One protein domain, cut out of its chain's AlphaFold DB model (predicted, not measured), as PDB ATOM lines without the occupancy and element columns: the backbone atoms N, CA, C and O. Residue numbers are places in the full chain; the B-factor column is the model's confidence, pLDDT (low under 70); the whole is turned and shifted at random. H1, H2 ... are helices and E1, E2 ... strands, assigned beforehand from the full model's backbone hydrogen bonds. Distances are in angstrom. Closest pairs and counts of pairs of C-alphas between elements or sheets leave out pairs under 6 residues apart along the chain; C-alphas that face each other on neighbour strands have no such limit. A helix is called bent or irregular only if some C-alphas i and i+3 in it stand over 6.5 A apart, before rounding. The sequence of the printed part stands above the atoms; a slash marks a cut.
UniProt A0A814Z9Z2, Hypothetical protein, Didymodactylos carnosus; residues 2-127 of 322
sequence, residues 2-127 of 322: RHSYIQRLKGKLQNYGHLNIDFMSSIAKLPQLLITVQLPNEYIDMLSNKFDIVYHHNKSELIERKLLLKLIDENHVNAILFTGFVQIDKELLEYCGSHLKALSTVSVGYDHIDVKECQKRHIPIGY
ATOM      1  N   ARG A   2     138.016 242.558 224.093       39.09
ATOM      2  CA  ARG A   2     138.965 242.132 225.163       39.09
ATOM      3  C   ARG A   2     138.385 241.041 226.085       39.09
ATOM      4  O   ARG A   2     139.075 240.098 226.456       39.09
ATOM      5  N   HIS A   3     137.088 241.134 226.386       36.09
ATOM      6  CA  HIS A   3     136.374 240.145 227.202       36.09
ATOM      7  C   HIS A   3     136.289 238.761 226.535       36.09
ATOM      8  O   HIS A   3     136.436 237.753 227.214       36.09
ATOM      9  N   SER A   4     136.119 238.689 225.210       42.00
ATOM     10  CA  SER A   4     135.909 237.421 224.497       42.00
ATOM     11  C   SER A   4     137.194 236.610 224.306       42.00
ATOM     12  O   SER A   4     137.137 235.383 224.296       42.00
ATOM     13  N   TYR A   5     138.358 237.261 224.204       42.53
ATOM     14  CA  TYR A   5     139.650 236.567 224.123       42.53
ATOM     15  C   TYR A   5     140.096 236.037 225.496       42.53
ATOM     16  O   TYR A   5     140.447 234.866 225.627       42.53
ATOM     17  N   ILE A   6     139.966 236.861 226.546       47.62
ATOM     18  CA  ILE A   6     140.235 236.453 227.933       47.62
ATOM     19  C   ILE A   6     139.259 235.352 228.377       47.62
ATOM     20  O   ILE A   6     139.680 234.407 229.039       47.62
ATOM     21  N   GLN A   7     137.981 235.401 227.978       45.19
ATOM     22  CA  GLN A   7     137.032 234.320 228.277       45.19
ATOM     23  C   GLN A   7     137.311 233.026 227.498       45.19
ATOM     24  O   GLN A   7     137.200 231.949 228.083       45.19
ATOM     25  N   ARG A   8     137.748 233.092 226.230       47.72
ATOM     26  CA  ARG A   8     138.175 231.895 225.473       47.72
ATOM     27  C   ARG A   8     139.411 231.222 226.074       47.72
ATOM     28  O   ARG A   8     139.506 229.999 226.027       47.72
ATOM     29  N   LEU A   9     140.333 231.998 226.649       44.09
ATOM     30  CA  LEU A   9     141.491 231.473 227.382       44.09
ATOM     31  C   LEU A   9     141.096 230.921 228.760       44.09
ATOM     32  O   LEU A   9     141.512 229.818 229.099       44.09
ATOM     33  N   LYS A  10     140.225 231.613 229.511       45.94
ATOM     34  CA  LYS A  10     139.691 231.123 230.797       45.94
ATOM     35  C   LYS A  10     138.959 229.783 230.657       45.94
ATOM     36  O   LYS A  10     139.193 228.894 231.466       45.94
ATOM     37  N   GLY A  11     138.151 229.609 229.608       45.81
ATOM     38  CA  GLY A  11     137.430 228.355 229.349       45.81
ATOM     39  C   GLY A  11     138.330 227.173 228.961       45.81
ATOM     40  O   GLY A  11     137.958 226.029 229.187       45.81
ATOM     41  N   LYS A  12     139.528 227.427 228.416       45.69
ATOM     42  CA  LYS A  12     140.523 226.379 228.112       45.69
ATOM     43  C   LYS A  12     141.467 226.076 229.282       45.69
ATOM     44  O   LYS A  12     142.004 224.976 229.347       45.69
ATOM     45  N   LEU A  13     141.667 227.034 230.190       45.00
ATOM     46  CA  LEU A  13     142.607 226.937 231.314       45.00
ATOM     47  C   LEU A  13     141.956 226.486 232.631       45.00
ATOM     48  O   LEU A  13     142.672 226.050 233.524       45.00
ATOM     49  N   GLN A  14     140.622 226.502 232.748       45.50
ATOM     50  CA  GLN A  14     139.910 225.938 233.908       45.50
ATOM     51  C   GLN A  14     140.126 224.424 234.102       45.50
ATOM     52  O   GLN A  14     139.884 223.922 235.194       45.50
ATOM     53  N   ASN A  15     140.637 223.714 233.089       46.16
ATOM     54  CA  ASN A  15     140.976 222.289 233.183       46.16
ATOM     55  C   ASN A  15     142.394 222.009 233.710       46.16
ATOM     56  O   ASN A  15     142.741 220.849 233.907       46.16
ATOM     57  N   TYR A  16     143.210 223.038 233.953       47.09
ATOM     58  CA  TYR A  16     144.565 222.886 234.483       47.09
ATOM     59  C   TYR A  16     144.677 223.664 235.793       47.09
ATOM     60  O   TYR A  16     145.022 224.846 235.823       47.09
ATOM     61  N   GLY A  17     144.319 222.992 236.888       44.38
ATOM     62  CA  GLY A  17     144.538 223.496 238.239       44.38
ATOM     63  C   GLY A  17     146.020 223.805 238.448       44.38
ATOM     64  O   GLY A  17     146.869 222.964 238.170       44.38
ATOM     65  N   HIS A  18     146.295 225.011 238.947       48.34
ATOM     66  CA  HIS A  18     147.621 225.576 239.226       48.34
ATOM     67  C   HIS A  18     148.406 226.089 238.007       48.34
ATOM     68  O   HIS A  18     149.457 225.561 237.658       48.34
ATOM     69  N   LEU A  19     147.975 227.218 237.435       42.34
ATOM     70  CA  LEU A  19     148.929 228.149 236.825       42.34
ATOM     71  C   LEU A  19     149.145 229.355 237.743       42.34
ATOM     72  O   LEU A  19     148.220 230.098 238.061       42.34
ATOM     73  N   ASN A  20     150.400 229.489 238.170       43.84
ATOM     74  CA  ASN A  20     150.952 230.549 239.003       43.84
ATOM     75  C   ASN A  20     150.616 231.938 238.434       43.84
ATOM     76  O   ASN A  20     150.784 232.175 237.237       43.84
ATOM     77  N   ILE A  21     150.208 232.874 239.295       48.34
ATOM     78  CA  ILE A  21     149.959 234.285 238.937       48.34
ATOM     79  C   ILE A  21     151.212 234.921 238.299       48.34
ATOM     80  O   ILE A  21     151.094 235.714 237.363       48.34
ATOM     81  N   ASP A  22     152.405 234.463 238.685       43.41
ATOM     82  CA  ASP A  22     153.681 234.869 238.083       43.41
ATOM     83  C   ASP A  22     153.834 234.431 236.614       43.41
ATOM     84  O   ASP A  22     154.438 235.149 235.820       43.41
ATOM     85  N   PHE A  23     153.213 233.325 236.191       42.94
ATOM     86  CA  PHE A  23     153.240 232.864 234.794       42.94
ATOM     87  C   PHE A  23     152.316 233.702 233.890       42.94
ATOM     88  O   PHE A  23     152.566 233.856 232.696       42.94
ATOM     89  N   MET A  24     151.263 234.309 234.454       42.91
ATOM     90  CA  MET A  24     150.429 235.277 233.727       42.91
ATOM     91  C   MET A  24     151.129 236.632 233.556       42.91
ATOM     92  O   MET A  24     150.840 237.346 232.596       42.91
ATOM     93  N   SER A  25     152.076 236.965 234.440       41.53
ATOM     94  CA  SER A  25     152.930 238.152 234.306       41.53
ATOM     95  C   SER A  25     154.009 238.004 233.220       41.53
ATOM     96  O   SER A  25     154.512 239.008 232.718       41.53
ATOM     97  N   SER A  26     154.310 236.764 232.801       40.38
ATOM     98  CA  SER A  26     155.297 236.446 231.761       40.38
ATOM     99  C   SER A  26     154.692 236.173 230.378       40.38
ATOM    100  O   SER A  26     155.386 235.651 229.502       40.38
ATOM    101  N   ILE A  27     153.419 236.519 230.139       52.69
ATOM    102  CA  ILE A  27     152.917 236.629 228.763       52.69
ATOM    103  C   ILE A  27     153.760 237.724 228.116       52.69
ATOM    104  O   ILE A  27     153.653 238.882 228.517       52.69
ATOM    105  N   ALA A  28     154.637 237.350 227.179       56.72
ATOM    106  CA  ALA A  28     155.500 238.287 226.473       56.72
ATOM    107  C   ALA A  28     154.653 239.484 226.022       56.72
ATOM    108  O   ALA A  28     153.756 239.329 225.189       56.72
ATOM    109  N   LYS A  29     154.873 240.648 226.653       77.81
ATOM    110  CA  LYS A  29     154.124 241.864 226.331       77.81
ATOM    111  C   LYS A  29     154.278 242.096 224.834       77.81
ATOM    112  O   LYS A  29     155.401 242.091 224.327       77.81
ATOM    113  N   LEU A  30     153.150 242.239 224.136       87.25
ATOM    114  CA  LEU A  30     153.179 242.542 222.712       87.25
ATOM    115  C   LEU A  30     153.980 243.835 222.504       87.25
ATOM    116  O   LEU A  30     153.861 244.753 223.321       87.25
ATOM    117  N   PRO A  31     154.796 243.920 221.443       92.62
ATOM    118  CA  PRO A  31     155.542 245.132 221.150       92.62
ATOM    119  C   PRO A  31     154.584 246.308 220.953       92.62
ATOM    120  O   PRO A  31     153.534 246.167 220.320       92.62
ATOM    121  N   GLN A  32     154.957 247.469 221.481       94.69
ATOM    122  CA  GLN A  32     154.141 248.671 221.402       94.69
ATOM    123  C   GLN A  32     154.284 249.350 220.040       94.69
ATOM    124  O   GLN A  32     155.395 249.635 219.580       94.69
ATOM    125  N   LEU A  33     153.145 249.620 219.404       95.44
ATOM    126  CA  LEU A  33     153.053 250.254 218.094       95.44
ATOM    127  C   LEU A  33     152.353 251.608 218.206       95.44
ATOM    128  O   LEU A  33     151.223 251.708 218.683       95.44
ATOM    129  N   LEU A  34     153.019 252.641 217.700       94.75
ATOM    130  CA  LEU A  34     152.477 253.984 217.569       94.75
ATOM    131  C   LEU A  34     152.029 254.229 216.124       94.75
ATOM    132  O   LEU A  34     152.845 254.174 215.205       94.75
ATOM    133  N   ILE A  35     150.745 254.518 215.911       93.88
ATOM    134  CA  ILE A  35     150.167 254.763 214.585       93.88
ATOM    135  C   ILE A  35     149.757 256.235 214.481       93.88
ATOM    136  O   ILE A  35     148.778 256.679 215.078       93.88
ATOM    137  N   THR A  36     150.493 257.002 213.682       90.38
ATOM    138  CA  THR A  36     150.247 258.446 213.474       90.38
ATOM    139  C   THR A  36     149.391 258.741 212.240       90.38
ATOM    140  O   THR A  36     149.233 259.893 211.845       90.38
ATOM    141  N   VAL A  37     148.850 257.698 211.612       86.06
ATOM    142  CA  VAL A  37     148.078 257.759 210.371       86.06
ATOM    143  C   VAL A  37     146.684 257.174 210.569       86.06
ATOM    144  O   VAL A  37     146.520 256.150 211.232       86.06
ATOM    145  N   GLN A  38     145.683 257.787 209.942       85.00
ATOM    146  CA  GLN A  38     144.350 257.209 209.866       85.00
ATOM    147  C   GLN A  38     144.368 255.982 208.943       85.00
ATOM    148  O   GLN A  38     144.787 256.065 207.790       85.00
ATOM    149  N   LEU A  39     143.902 254.839 209.447       84.75
ATOM    150  CA  LEU A  39     143.821 253.581 208.708       84.75
ATOM    151  C   LEU A  39     142.395 253.040 208.797       84.75
ATOM    152  O   LEU A  39     141.744 253.244 209.825       84.75
ATOM    153  N   PRO A  40     141.919 252.323 207.766       87.94
ATOM    154  CA  PRO A  40     140.709 251.518 207.871       87.94
ATOM    155  C   PRO A  40     140.767 250.542 209.057       87.94
ATOM    156  O   PRO A  40     141.823 249.970 209.343       87.94
ATOM    157  N   ASN A  41     139.620 250.319 209.709       87.44
ATOM    158  CA  ASN A  41     139.519 249.499 210.926       87.44
ATOM    159  C   ASN A  41     140.059 248.074 210.734       87.44
ATOM    160  O   ASN A  41     140.714 247.547 211.626       87.44
ATOM    161  N   GLU A  42     139.880 247.492 209.549       91.25
ATOM    162  CA  GLU A  42     140.365 246.148 209.211       91.25
ATOM    163  C   GLU A  42     141.883 245.992 209.426       91.25
ATOM    164  O   GLU A  42     142.352 244.967 209.926       91.25
ATOM    165  N   TYR A  43     142.671 247.028 209.110       90.50
ATOM    166  CA  TYR A  43     144.119 247.010 209.328       90.50
ATOM    167  C   TYR A  43     144.483 247.202 210.801       90.50
ATOM    168  O   TYR A  43     145.453 246.606 211.269       90.50
ATOM    169  N   ILE A  44     143.704 247.996 211.540       89.69
ATOM    170  CA  ILE A  44     143.882 248.178 212.985       89.69
ATOM    171  C   ILE A  44     143.601 246.868 213.723       89.69
ATOM    172  O   ILE A  44     144.397 246.467 214.573       89.69
ATOM    173  N   ASP A  45     142.539 246.153 213.352       89.00
ATOM    174  CA  ASP A  45     142.199 244.847 213.920       89.00
ATOM    175  C   ASP A  45     143.296 243.814 213.630       89.00
ATOM    176  O   ASP A  45     143.726 243.072 214.518       89.00
ATOM    177  N   MET A  46     143.823 243.804 212.400       92.31
ATOM    178  CA  MET A  46     144.942 242.940 212.024       92.31
ATOM    179  C   MET A  46     146.208 243.238 212.846       92.31
ATOM    180  O   MET A  46     146.883 242.305 213.288       92.31
ATOM    181  N   LEU A  47     146.540 244.517 213.055       92.06
ATOM    182  CA  LEU A  47     147.715 244.942 213.824       92.06
ATOM    183  C   LEU A  47     147.548 244.681 215.326       92.06
ATOM    184  O   LEU A  47     148.505 244.250 215.968       92.06
ATOM    185  N   SER A  48     146.339 244.843 215.866       89.88
ATOM    186  CA  SER A  48     146.019 244.607 217.284       89.88
ATOM    187  C   SER A  48     146.230 243.152 217.718       89.88
ATOM    188  O   SER A  48     146.424 242.875 218.898       89.88
ATOM    189  N   ASN A  49     146.233 242.206 216.773       89.50
ATOM    190  CA  ASN A  49     146.561 240.803 217.049       89.50
ATOM    191  C   ASN A  49     148.066 240.560 217.268       89.50
ATOM    192  O   ASN A  49     148.442 239.486 217.736       89.50
ATOM    193  N   LYS A  50     148.930 241.509 216.882       91.56
ATOM    194  CA  LYS A  50     150.398 241.371 216.899       91.56
ATOM    195  C   LYS A  50     151.108 242.430 217.746       91.56
ATOM    196  O   LYS A  50     152.238 242.196 218.162       91.56
ATOM    197  N   PHE A  51     150.469 243.573 217.977       93.88
ATOM    198  CA  PHE A  51     151.039 244.728 218.664       93.88
ATOM    199  C   PHE A  51     150.080 245.261 219.725       93.88
ATOM    200  O   PHE A  51     148.862 245.186 219.567       93.88
ATOM    201  N   ASP A  52     150.641 245.861 220.770       93.19
ATOM    202  CA  ASP A  52     149.894 246.729 221.676       93.19
ATOM    203  C   ASP A  52     149.838 248.136 221.056       93.19
ATOM    204  O   ASP A  52     150.852 248.833 220.979       93.19
ATOM    205  N   ILE A  53     148.683 248.527 220.508       90.94
ATOM    206  CA  ILE A  53     148.531 249.821 219.828       90.94
ATOM    207  C   ILE A  53     148.367 250.912 220.885       90.94
ATOM    208  O   ILE A  53     147.301 251.069 221.477       90.94
ATOM    209  N   VAL A  54     149.435 251.680 221.088       83.50
ATOM    210  CA  VAL A  54     149.516 252.737 222.107       83.50
ATOM    211  C   VAL A  54     148.685 253.954 221.717       83.50
ATOM    212  O   VAL A  54     148.060 254.599 222.554       83.50
ATOM    213  N   TYR A  55     148.677 254.276 220.427       84.69
ATOM    214  CA  TYR A  55     147.902 255.380 219.893       84.69
ATOM    215  C   TYR A  55     147.629 255.161 218.412       84.69
ATOM    216  O   TYR A  55     148.490 254.694 217.662       84.69
ATOM    217  N   HIS A  56     146.418 255.533 218.006       79.81
ATOM    218  CA  HIS A  56     145.983 255.565 216.622       79.81
ATOM    219  C   HIS A  56     145.391 256.938 216.327       79.81
ATOM    220  O   HIS A  56     144.350 257.308 216.872       79.81
ATOM    221  N   HIS A  57     146.061 257.701 215.462       75.81
ATOM    222  CA  HIS A  57     145.530 258.969 214.979       75.81
ATOM    223  C   HIS A  57     144.295 258.714 214.106       75.81
ATOM    224  O   HIS A  57     144.403 258.224 212.984       75.81
ATOM    225  N   ASN A  58     143.113 259.028 214.628       72.44
ATOM    226  CA  ASN A  58     141.832 258.800 213.958       72.44
ATOM    227  C   ASN A  58     141.276 260.049 213.252       72.44
ATOM    228  O   ASN A  58     140.160 260.008 212.737       72.44
ATOM    229  N   LYS A  59     142.037 261.147 213.236       74.12
ATOM    230  CA  LYS A  59     141.684 262.385 212.539       74.12
ATOM    231  C   LYS A  59     142.394 262.467 211.190       74.12
ATOM    232  O   LYS A  59     143.430 261.843 210.978       74.12
ATOM    233  N   SER A  60     141.834 263.278 210.298       67.31
ATOM    234  CA  SER A  60     142.444 263.599 209.000       67.31
ATOM    235  C   SER A  60     143.570 264.636 209.103       67.31
ATOM    236  O   SER A  60     144.290 264.861 208.134       67.31
ATOM    237  N   GLU A  61     143.707 265.280 210.262       76.00
ATOM    238  CA  GLU A  61     144.762 266.244 210.558       76.00
ATOM    239  C   GLU A  61     146.115 265.552 210.776       76.00
ATOM    240  O   GLU A  61     146.219 264.330 210.873       76.00
ATOM    241  N   LEU A  62     147.183 266.346 210.818       80.56
ATOM    242  CA  LEU A  62     148.503 265.841 211.172       80.56
ATOM    243  C   LEU A  62     148.641 265.777 212.690       80.56
ATOM    244  O   LEU A  62     148.205 266.684 213.397       80.56
ATOM    245  N   ILE A  63     149.310 264.736 213.191       85.62
ATOM    246  CA  ILE A  63     149.671 264.682 214.605       85.62
ATOM    247  C   ILE A  63     150.609 265.845 214.949       85.62
ATOM    248  O   ILE A  63     151.640 266.055 214.304       85.62
ATOM    249  N   GLU A  64     150.266 266.595 215.992       88.31
ATOM    250  CA  GLU A  64     151.148 267.632 216.512       88.31
ATOM    251  C   GLU A  64     152.434 267.017 217.061       88.31
ATOM    252  O   GLU A  64     152.413 266.037 217.812       88.31
ATOM    253  N   ARG A  65     153.573 267.643 216.752       89.69
ATOM    254  CA  ARG A  65     154.887 267.173 217.200       89.69
ATOM    255  C   ARG A  65     154.969 267.019 218.720       89.69
ATOM    256  O   ARG A  65     155.492 266.023 219.206       89.69
ATOM    257  N   LYS A  66     154.403 267.970 219.466       90.81
ATOM    258  CA  LYS A  66     154.371 267.938 220.933       90.81
ATOM    259  C   LYS A  66     153.610 266.722 221.468       90.81
ATOM    260  O   LYS A  66     154.064 266.089 222.416       90.81
ATOM    261  N   LEU A  67     152.477 266.380 220.851       90.25
ATOM    262  CA  LEU A  67     151.707 265.191 221.213       90.25
ATOM    263  C   LEU A  67     152.478 263.910 220.874       90.25
ATOM    264  O   LEU A  67     152.515 262.995 221.687       90.25
ATOM    265  N   LEU A  68     153.124 263.862 219.707       91.19
ATOM    266  CA  LEU A  68     153.952 262.730 219.294       91.19
ATOM    267  C   LEU A  68     155.076 262.442 220.302       91.19
ATOM    268  O   LEU A  68     155.209 261.306 220.746       91.19
ATOM    269  N   LEU A  69     155.838 263.466 220.700       92.12
ATOM    270  CA  LEU A  69     156.910 263.314 221.689       92.12
ATOM    271  C   LEU A  69     156.370 262.871 223.054       92.12
ATOM    272  O   LEU A  69     156.932 261.968 223.663       92.12
ATOM    273  N   LYS A  70     155.238 263.436 223.497       91.94
ATOM    274  CA  LYS A  70     154.576 263.024 224.743       91.94
ATOM    275  C   LYS A  70     154.179 261.543 224.723       91.94
ATOM    276  O   LYS A  70     154.427 260.833 225.688       91.94
ATOM    277  N   LEU A  71     153.592 261.066 223.625       91.75
ATOM    278  CA  LEU A  71     153.203 259.659 223.480       91.75
ATOM    279  C   LEU A  71     154.413 258.719 223.497       91.75
ATOM    280  O   LEU A  71     154.296 257.608 224.004       91.75
ATOM    281  N   ILE A  72     155.545 259.154 222.941       92.19
ATOM    282  CA  ILE A  72     156.804 258.401 222.978       92.19
ATOM    283  C   ILE A  72     157.385 258.368 224.398       92.19
ATOM    284  O   ILE A  72     157.912 257.341 224.791       92.19
ATOM    285  N   ASP A  73     157.275 259.446 225.171       88.56
ATOM    286  CA  ASP A  73     157.798 259.513 226.544       88.56
ATOM    287  C   ASP A  73     156.953 258.689 227.534       88.56
ATOM    288  O   ASP A  73     157.469 257.961 228.379       88.56
ATOM    289  N   GLU A  74     155.628 258.730 227.382       89.25
ATOM    290  CA  GLU A  74     154.692 257.997 228.244       89.25
ATOM    291  C   GLU A  74     154.662 256.481 227.960       89.25
ATOM    292  O   GLU A  74     154.023 255.734 228.704       89.25
ATOM    293  N   ASN A  75     155.309 256.006 226.886       89.12
ATOM    294  CA  ASN A  75     155.192 254.621 226.419       89.12
ATOM    295  C   ASN A  75     156.515 254.045 225.892       89.12
ATOM    296  O   ASN A  75     157.327 254.721 225.280       89.12
ATOM    297  N   HIS A  76     156.704 252.732 226.009       87.81
ATOM    298  CA  HIS A  76     157.869 252.033 225.458       87.81
ATOM    299  C   HIS A  76     157.689 251.692 223.971       87.81
ATOM    300  O   HIS A  76     157.666 250.521 223.587       87.81
ATOM    301  N   VAL A  77     157.570 252.713 223.118       93.12
ATOM    302  CA  VAL A  77     157.284 252.554 221.683       93.12
ATOM    303  C   VAL A  77     158.366 251.718 220.981       93.12
ATOM    304  O   VAL A  77     159.521 252.123 220.861       93.12
ATOM    305  N   ASN A  78     157.984 250.545 220.466       95.81
ATOM    306  CA  ASN A  78     158.889 249.646 219.744       95.81
ATOM    307  C   ASN A  78     158.838 249.843 218.231       95.81
ATOM    308  O   ASN A  78     159.814 249.548 217.540       95.81
ATOM    309  N   ALA A  79     157.718 250.321 217.701       96.00
ATOM    310  CA  ALA A  79     157.573 250.610 216.286       96.00
ATOM    311  C   ALA A  79     156.682 251.829 216.052       96.00
ATOM    312  O   ALA A  79     155.748 252.082 216.812       96.00
ATOM    313  N   ILE A  80     156.948 252.553 214.964       95.62
ATOM    314  CA  ILE A  80     156.115 253.678 214.527       95.62
ATOM    315  C   ILE A  80     155.650 253.426 213.094       95.62
ATOM    316  O   ILE A  80     156.465 253.203 212.196       95.62
ATOM    317  N   LEU A  81     154.335 253.498 212.886       95.06
ATOM    318  CA  LEU A  81     153.690 253.545 211.578       95.06
ATOM    319  C   LEU A  81     153.212 254.976 211.316       95.06
ATOM    320  O   LEU A  81     152.408 255.530 212.070       95.06
ATOM    321  N   PHE A  82     153.730 255.596 210.263       93.12
ATOM    322  CA  PHE A  82     153.556 257.027 210.026       93.12
ATOM    323  C   PHE A  82     153.389 257.377 208.554       93.12
ATOM    324  O   PHE A  82     153.514 256.531 207.673       93.12
ATOM    325  N   THR A  83     153.057 258.637 208.283       88.38
ATOM    326  CA  THR A  83     152.978 259.177 206.921       88.38
ATOM    327  C   THR A  83     154.201 260.019 206.599       88.38
ATOM    328  O   THR A  83     154.962 260.417 207.478       88.38
ATOM    329  N   GLY A  84     154.327 260.408 205.330       84.25
ATOM    330  CA  GLY A  84     155.357 261.349 204.899       84.25
ATOM    331  C   GLY A  84     155.293 262.755 205.510       84.25
ATOM    332  O   GLY A  84     156.117 263.592 205.160       84.25
ATOM    333  N   PHE A  85     154.323 263.052 206.369       83.38
ATOM    334  CA  PHE A  85     154.205 264.352 207.026       83.38
ATOM    335  C   PHE A  85     154.848 264.391 208.417       83.38
ATOM    336  O   PHE A  85     155.072 265.475 208.947       83.38
ATOM    337  N   VAL A  86     155.172 263.233 208.996       88.94
ATOM    338  CA  VAL A  86     155.858 263.151 210.288       88.94
ATOM    339  C   VAL A  86     157.363 263.191 210.057       88.94
ATOM    340  O   VAL A  86     157.896 262.332 209.361       88.94
ATOM    341  N   GLN A  87     158.049 264.172 210.643       91.62
ATOM    342  CA  GLN A  87     159.511 264.245 210.602       91.62
ATOM    343  C   GLN A  87     160.117 263.279 211.625       91.62
ATOM    344  O   GLN A  87     159.863 263.390 212.825       91.62
ATOM    345  N   ILE A  88     160.916 262.331 211.144       94.62
ATOM    346  CA  ILE A  88     161.706 261.405 211.957       94.62
ATOM    347  C   ILE A  88     163.155 261.884 211.917       94.62
ATOM    348  O   ILE A  88     163.976 261.398 211.142       94.62
ATOM    349  N   ASP A  89     163.435 262.903 212.712       94.06
ATOM    350  CA  ASP A  89     164.748 263.515 212.868       94.06
ATOM    351  C   ASP A  89     165.508 262.919 214.061       94.06
ATOM    352  O   ASP A  89     165.008 262.069 214.804       94.06
ATOM    353  N   LYS A  90     166.749 263.378 214.242       94.19
ATOM    354  CA  LYS A  90     167.613 262.958 215.344       94.19
ATOM    355  C   LYS A  90     166.959 263.156 216.716       94.19
ATOM    356  O   LYS A  90     167.057 262.255 217.540       94.19
ATOM    357  N   GLU A  91     166.263 264.274 216.932       93.25
ATOM    358  CA  GLU A  91     165.556 264.562 218.188       93.25
ATOM    359  C   GLU A  91     164.508 263.479 218.489       93.25
ATOM    360  O   GLU A  91     164.542 262.876 219.559       93.25
ATOM    361  N   LEU A  92     163.618 263.157 217.539       93.38
ATOM    362  CA  LEU A  92     162.609 262.116 217.766       93.38
ATOM    363  C   LEU A  92     163.254 260.761 218.041       93.38
ATOM    364  O   LEU A  92     162.801 260.016 218.907       93.38
ATOM    365  N   LEU A  93     164.303 260.424 217.289       94.00
ATOM    366  CA  LEU A  93     165.017 259.165 217.468       94.00
ATOM    367  C   LEU A  93     165.674 259.084 218.853       94.00
ATOM    368  O   LEU A  93     165.706 258.004 219.439       94.00
ATOM    369  N   GLU A  94     166.197 260.194 219.383       92.12
ATOM    370  CA  GLU A  94     166.704 260.297 220.759       92.12
ATOM    371  C   GLU A  94     165.595 260.084 221.790       92.12
ATOM    372  O   GLU A  94     165.779 259.246 222.670       92.12
ATOM    373  N   TYR A  95     164.436 260.728 221.621       90.50
ATOM    374  CA  TYR A  95     163.258 260.514 222.475       90.50
ATOM    375  C   TYR A  95     162.804 259.051 222.504       90.50
ATOM    376  O   TYR A  95     162.492 258.515 223.562       90.50
ATOM    377  N   CYS A  96     162.808 258.372 221.356       90.69
ATOM    378  CA  CYS A  96     162.443 256.957 221.270       90.69
ATOM    379  C   CYS A  96     163.423 256.011 221.995       90.69
ATOM    380  O   CYS A  96     163.074 254.869 222.312       90.69
ATOM    381  N   GLY A  97     164.667 256.446 222.215       89.50
ATOM    382  CA  GLY A  97     165.704 255.652 222.867       89.50
ATOM    383  C   GLY A  97     166.030 254.329 222.156       89.50
ATOM    384  O   GLY A  97     165.852 254.158 220.950       89.50
ATOM    385  N   SER A  98     166.537 253.357 222.920       89.94
ATOM    386  CA  SER A  98     166.977 252.041 222.419       89.94
ATOM    387  C   SER A  98     165.833 251.034 222.201       89.94
ATOM    388  O   SER A  98     166.050 249.922 221.690       89.94
ATOM    389  N   HIS A  99     164.613 251.407 222.596       90.06
ATOM    390  CA  HIS A  99     163.420 250.566 222.515       90.06
ATOM    391  C   HIS A  99     162.835 250.499 221.108       90.06
ATOM    392  O   HIS A  99     162.215 249.488 220.769       90.06
ATOM    393  N   LEU A 100     163.065 251.527 220.286       95.88
ATOM    394  CA  LEU A 100     162.607 251.574 218.904       95.88
ATOM    395  C   LEU A 100     163.340 250.529 218.057       95.88
ATOM    396  O   LEU A 100     164.564 250.536 217.944       95.88
ATOM    397  N   LYS A 101     162.570 249.616 217.465       95.69
ATOM    398  CA  LYS A 101     163.051 248.497 216.646       95.69
ATOM    399  C   LYS A 101     162.661 248.603 215.180       95.69
ATOM    400  O   LYS A 101     163.271 247.916 214.373       95.69
ATOM    401  N   ALA A 102     161.658 249.406 214.822       96.62
ATOM    402  CA  ALA A 102     161.239 249.546 213.430       96.62
ATOM    403  C   ALA A 102     160.515 250.866 213.151       96.62
ATOM    404  O   ALA A 102     159.741 251.370 213.964       96.62
ATOM    405  N   LEU A 103     160.711 251.373 211.939       97.19
ATOM    406  CA  LEU A 103     159.973 252.497 211.379       97.19
ATOM    407  C   LEU A 103     159.292 252.039 210.094       97.19
ATOM    408  O   LEU A 103     159.916 251.375 209.271       97.19
ATOM    409  N   SER A 104     158.027 252.392 209.896       95.81
ATOM    410  CA  SER A 104     157.314 252.118 208.649       95.81
ATOM    411  C   SER A 104     156.554 253.353 208.193       95.81
ATOM    412  O   SER A 104     155.688 253.857 208.905       95.81
ATOM    413  N   THR A 105     156.880 253.848 207.003       94.19
ATOM    414  CA  THR A 105     156.217 255.009 206.412       94.19
ATOM    415  C   THR A 105     155.269 254.589 205.296       94.19
ATOM    416  O   THR A 105     155.636 253.874 204.361       94.19
ATOM    417  N   VAL A 106     154.041 255.099 205.341       90.88
ATOM    418  CA  VAL A 106     153.051 254.997 204.264       90.88
ATOM    419  C   VAL A 106     153.360 256.071 203.217       90.88
ATOM    420  O   VAL A 106     152.621 257.034 203.013       90.88
ATOM    421  N   SER A 107     154.533 255.968 202.592       86.19
ATOM    422  CA  SER A 107     154.978 256.887 201.546       86.19
ATOM    423  C   SER A 107     156.014 256.263 200.612       86.19
ATOM    424  O   SER A 107     156.774 255.373 200.984       86.19
ATOM    425  N   VAL A 108     156.071 256.784 199.380       83.50
ATOM    426  CA  VAL A 108     157.076 256.379 198.379       83.50
ATOM    427  C   VAL A 108     158.449 256.997 198.656       83.50
ATOM    428  O   VAL A 108     159.468 256.351 198.439       83.50
ATOM    429  N   GLY A 109     158.484 258.268 199.065       80.94
ATOM    430  CA  GLY A 109     159.727 258.938 199.463       80.94
ATOM    431  C   GLY A 109     159.877 258.923 200.976       80.94
ATOM    432  O   GLY A 109     158.864 258.886 201.677       80.94
ATOM    433  N   TYR A 110     161.119 258.953 201.438       88.88
ATOM    434  CA  TYR A 110     161.528 258.860 202.841       88.88
ATOM    435  C   TYR A 110     162.448 260.030 203.244       88.88
ATOM    436  O   TYR A 110     163.229 259.927 204.178       88.88
ATOM    437  N   ASP A 111     162.344 261.153 202.528       86.94
ATOM    438  CA  ASP A 111     163.100 262.395 202.748       86.94
ATOM    439  C   ASP A 111     162.831 263.062 204.110       86.94
ATOM    440  O   ASP A 111     163.611 263.896 204.558       86.94
ATOM    441  N   HIS A 112     161.740 262.679 204.770       90.25
ATOM    442  CA  HIS A 112     161.340 263.094 206.117       90.25
ATOM    443  C   HIS A 112     161.914 262.193 207.226       90.25
ATOM    444  O   HIS A 112     161.460 262.263 208.365       90.25
ATOM    445  N   ILE A 113     162.855 261.304 206.895       94.25
ATOM    446  CA  ILE A 113     163.517 260.397 207.839       94.25
ATOM    447  C   ILE A 113     165.022 260.648 207.787       94.25
ATOM    448  O   ILE A 113     165.624 260.606 206.712       94.25
ATOM    449  N   ASP A 114     165.653 260.834 208.944       94.00
ATOM    450  CA  ASP A 114     167.108 260.816 209.062       94.00
ATOM    451  C   ASP A 114     167.623 259.375 208.921       94.00
ATOM    452  O   ASP A 114     167.831 258.635 209.887       94.00
ATOM    453  N   VAL A 115     167.796 258.954 207.667       93.44
ATOM    454  CA  VAL A 115     168.257 257.606 207.314       93.44
ATOM    455  C   VAL A 115     169.655 257.330 207.869       93.44
ATOM    456  O   VAL A 115     169.925 256.206 208.290       93.44
ATOM    457  N   LYS A 116     170.537 258.341 207.905       93.31
ATOM    458  CA  LYS A 116     171.906 258.188 208.422       93.31
ATOM    459  C   LYS A 116     171.864 257.864 209.913       93.31
ATOM    460  O   LYS A 116     172.573 256.967 210.365       93.31
ATOM    461  N   GLU A 117     171.018 258.553 210.670       94.62
ATOM    462  CA  GLU A 117     170.850 258.297 212.098       94.62
ATOM    463  C   GLU A 117     170.161 256.951 212.372       94.62
ATOM    464  O   GLU A 117     170.622 256.188 213.222       94.62
ATOM    465  N   CYS A 118     169.133 256.592 211.596       95.19
ATOM    466  CA  CYS A 118     168.504 255.270 211.685       95.19
ATOM    467  C   CYS A 118     169.507 254.139 211.413       95.19
ATOM    468  O   CYS A 118     169.514 253.134 212.122       95.19
ATOM    469  N   GLN A 119     170.390 254.316 210.425       94.88
ATOM    470  CA  GLN A 119     171.424 253.343 210.078       94.88
ATOM    471  C   GLN A 119     172.438 253.154 211.213       94.88
ATOM    472  O   GLN A 119     172.744 252.011 211.550       94.88
ATOM    473  N   LYS A 120     172.912 254.240 211.845       94.69
ATOM    474  CA  LYS A 120     173.802 254.159 213.022       94.69
ATOM    475  C   LYS A 120     173.168 253.393 214.183       94.69
ATOM    476  O   LYS A 120     173.869 252.732 214.938       94.69
ATOM    477  N   ARG A 121     171.843 253.492 214.326       94.69
ATOM    478  CA  ARG A 121     171.060 252.830 215.380       94.69
ATOM    479  C   ARG A 121     170.554 251.441 214.983       94.69
ATOM    480  O   ARG A 121     169.866 250.807 215.777       94.69
ATOM    481  N   HIS A 122     170.873 250.972 213.775       95.50
ATOM    482  CA  HIS A 122     170.388 249.710 213.210       95.50
ATOM    483  C   HIS A 122     168.853 249.579 213.197       95.50
ATOM    484  O   HIS A 122     168.313 248.486 213.365       95.50
ATOM    485  N   ILE A 123     168.141 250.690 212.979       96.88
ATOM    486  CA  ILE A 123     166.679 250.711 212.890       96.88
ATOM    487  C   ILE A 123     166.267 250.514 211.420       96.88
ATOM    488  O   ILE A 123     166.549 251.384 210.590       96.88
ATOM    489  N   PRO A 124     165.600 249.400 211.061       96.62
ATOM    490  CA  PRO A 124     165.075 249.196 209.717       96.62
ATOM    491  C   PRO A 124     163.935 250.174 209.400       96.62
ATOM    492  O   PRO A 124     163.094 250.481 210.252       96.62
ATOM    493  N   ILE A 125     163.889 250.610 208.139       96.25
ATOM    494  CA  ILE A 125     162.862 251.507 207.603       96.25
ATOM    495  C   ILE A 125     162.075 250.772 206.513       96.25
ATOM    496  O   ILE A 125     162.614 250.426 205.462       96.25
ATOM    497  N   GLY A 126     160.784 250.561 206.754       95.00
ATOM    498  CA  GLY A 126     159.812 250.140 205.753       95.00
ATOM    499  C   GLY A 126     159.238 251.345 205.010       95.00
ATOM    500  O   GLY A 126     158.889 252.354 205.620       95.00
ATOM    501  N   TYR A 127     159.125 251.243 203.691       92.56
ATOM    502  CA  TYR A 127     158.450 252.229 202.848       92.56
ATOM    503  C   TYR A 127     157.772 251.515 201.675       92.56
ATOM    504  O   TYR A 127     158.034 250.338 201.424       92.56
TER     505      TYR A 127
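AT A GLANCE: This is residues 2 to 127 of the 322 residues of the protein "Hypothetical protein" of Didymodactylos carnosus (UniProt A0A814Z9Z2). A small compact body is built round a parallel sheet of four strands, with short helices about it, and a long arm made of residues 2 to 28, holding H1 and H2, sticks out and makes the length of the whole. In the body, H4 and H5 lie side by side, H3 packs near E1 and E2 with its residues 44 to 48, and residues 125 to 126 run beside E4. The printed part has 126 residues, with six named helices and four named strands in the order H1, H2, E1, H3, E2, H4, E3, H5, E4, H6; the sheet's order is E2, E1, E3, E4, all parallel, and the class of the domain is mixed, helices and strands. The whole is loose, with a radius of gyration of the C-alphas of 17.5 A, and elongated, spanning 55 by 31 by 24 A.

IN THESE COORDINATES: H1, residues 2 to 13, begins at C-alpha 2 at (138.965, 242.132, 225.163) and is 16.8 A long from first to last C-alpha. H2 is residues 21 to 25, 6.7 A. E1, residues 32 to 35, begins at C-alpha 32 at (154.141, 248.671, 221.402) and is 10.0 A long. H3 is residues 41 to 48, 10.3 A, and E2 is residues 52 to 56, 10.9 A. H4 is residues 65 to 73, 12.4 A. E3, residues 77 to 83, is the longest strand by residues and measures 16.7 A. H5, residues 90 to 99, is 14.9 A long and irregular, with C-alphas 95 and 98 at 9.3 A. E4 is residues 102 to 106, 13.4 A. H6, residues 115 to 120, is 8.7 A long and ends at C-alpha 120 at (173.802, 254.159, 213.022).

HOW THE PARTS SIT: In the sheet, E1 and E3 are inner strands and E2 and E4 edge strands. E2 and E1 are parallel at 19 degrees, with N 33 and O 52 within hydrogen-bond range at 2.9 A. E1 and E3 are parallel at 14 degrees, with N 81 and O 34 at 2.8 A. E3 and E4 are parallel at 17 degrees, with N 106 and O 82 at 2.8 A. Two strand-helix-strand units, each a pair of parallel neighbour strands with a helix between them along the chain, are E1, H3, E2 and E3, H5, E4; a split one is E2, H4, E3, with E1 between its strands in the sheet. The crossovers of these three units are right-handed. H3 only grazes the sheet with residues 44 to 48, H4 with residues 68 to 72 and H5 with residues 95 to 99. H4 and H5 touch, closest at the C-alphas of Ile 72 and Cys 96, 6.1 A apart, at a shallow tilt of 21 degrees, the same way. H5 and H6 only just touch, with 3 pairs of C-alphas within 8 A, the closest being Lys 90 and Glu 117 at 6.5 A. H6, H1 and H2 are not on the sheet, and H1 and H2 are apart. In H2, H3, H4 and H6 every O i to N i+4 pair is within hydrogen-bond range; in H1 it is 7 of 8 and in H5 4 of 6.

THE WHOLE: The two C-alphas farthest apart are those of Gly 17 and Asp 111, 55.8 A. Residues 2 to 28 stand free; the body without them has 99 residues and spans 34 by 29 by 24 A. The printed part has no cut, and no link between named elements is long. The mean pLDDT of the printed part is 80.4, with residues 2 to 28 and residue 60 under 70.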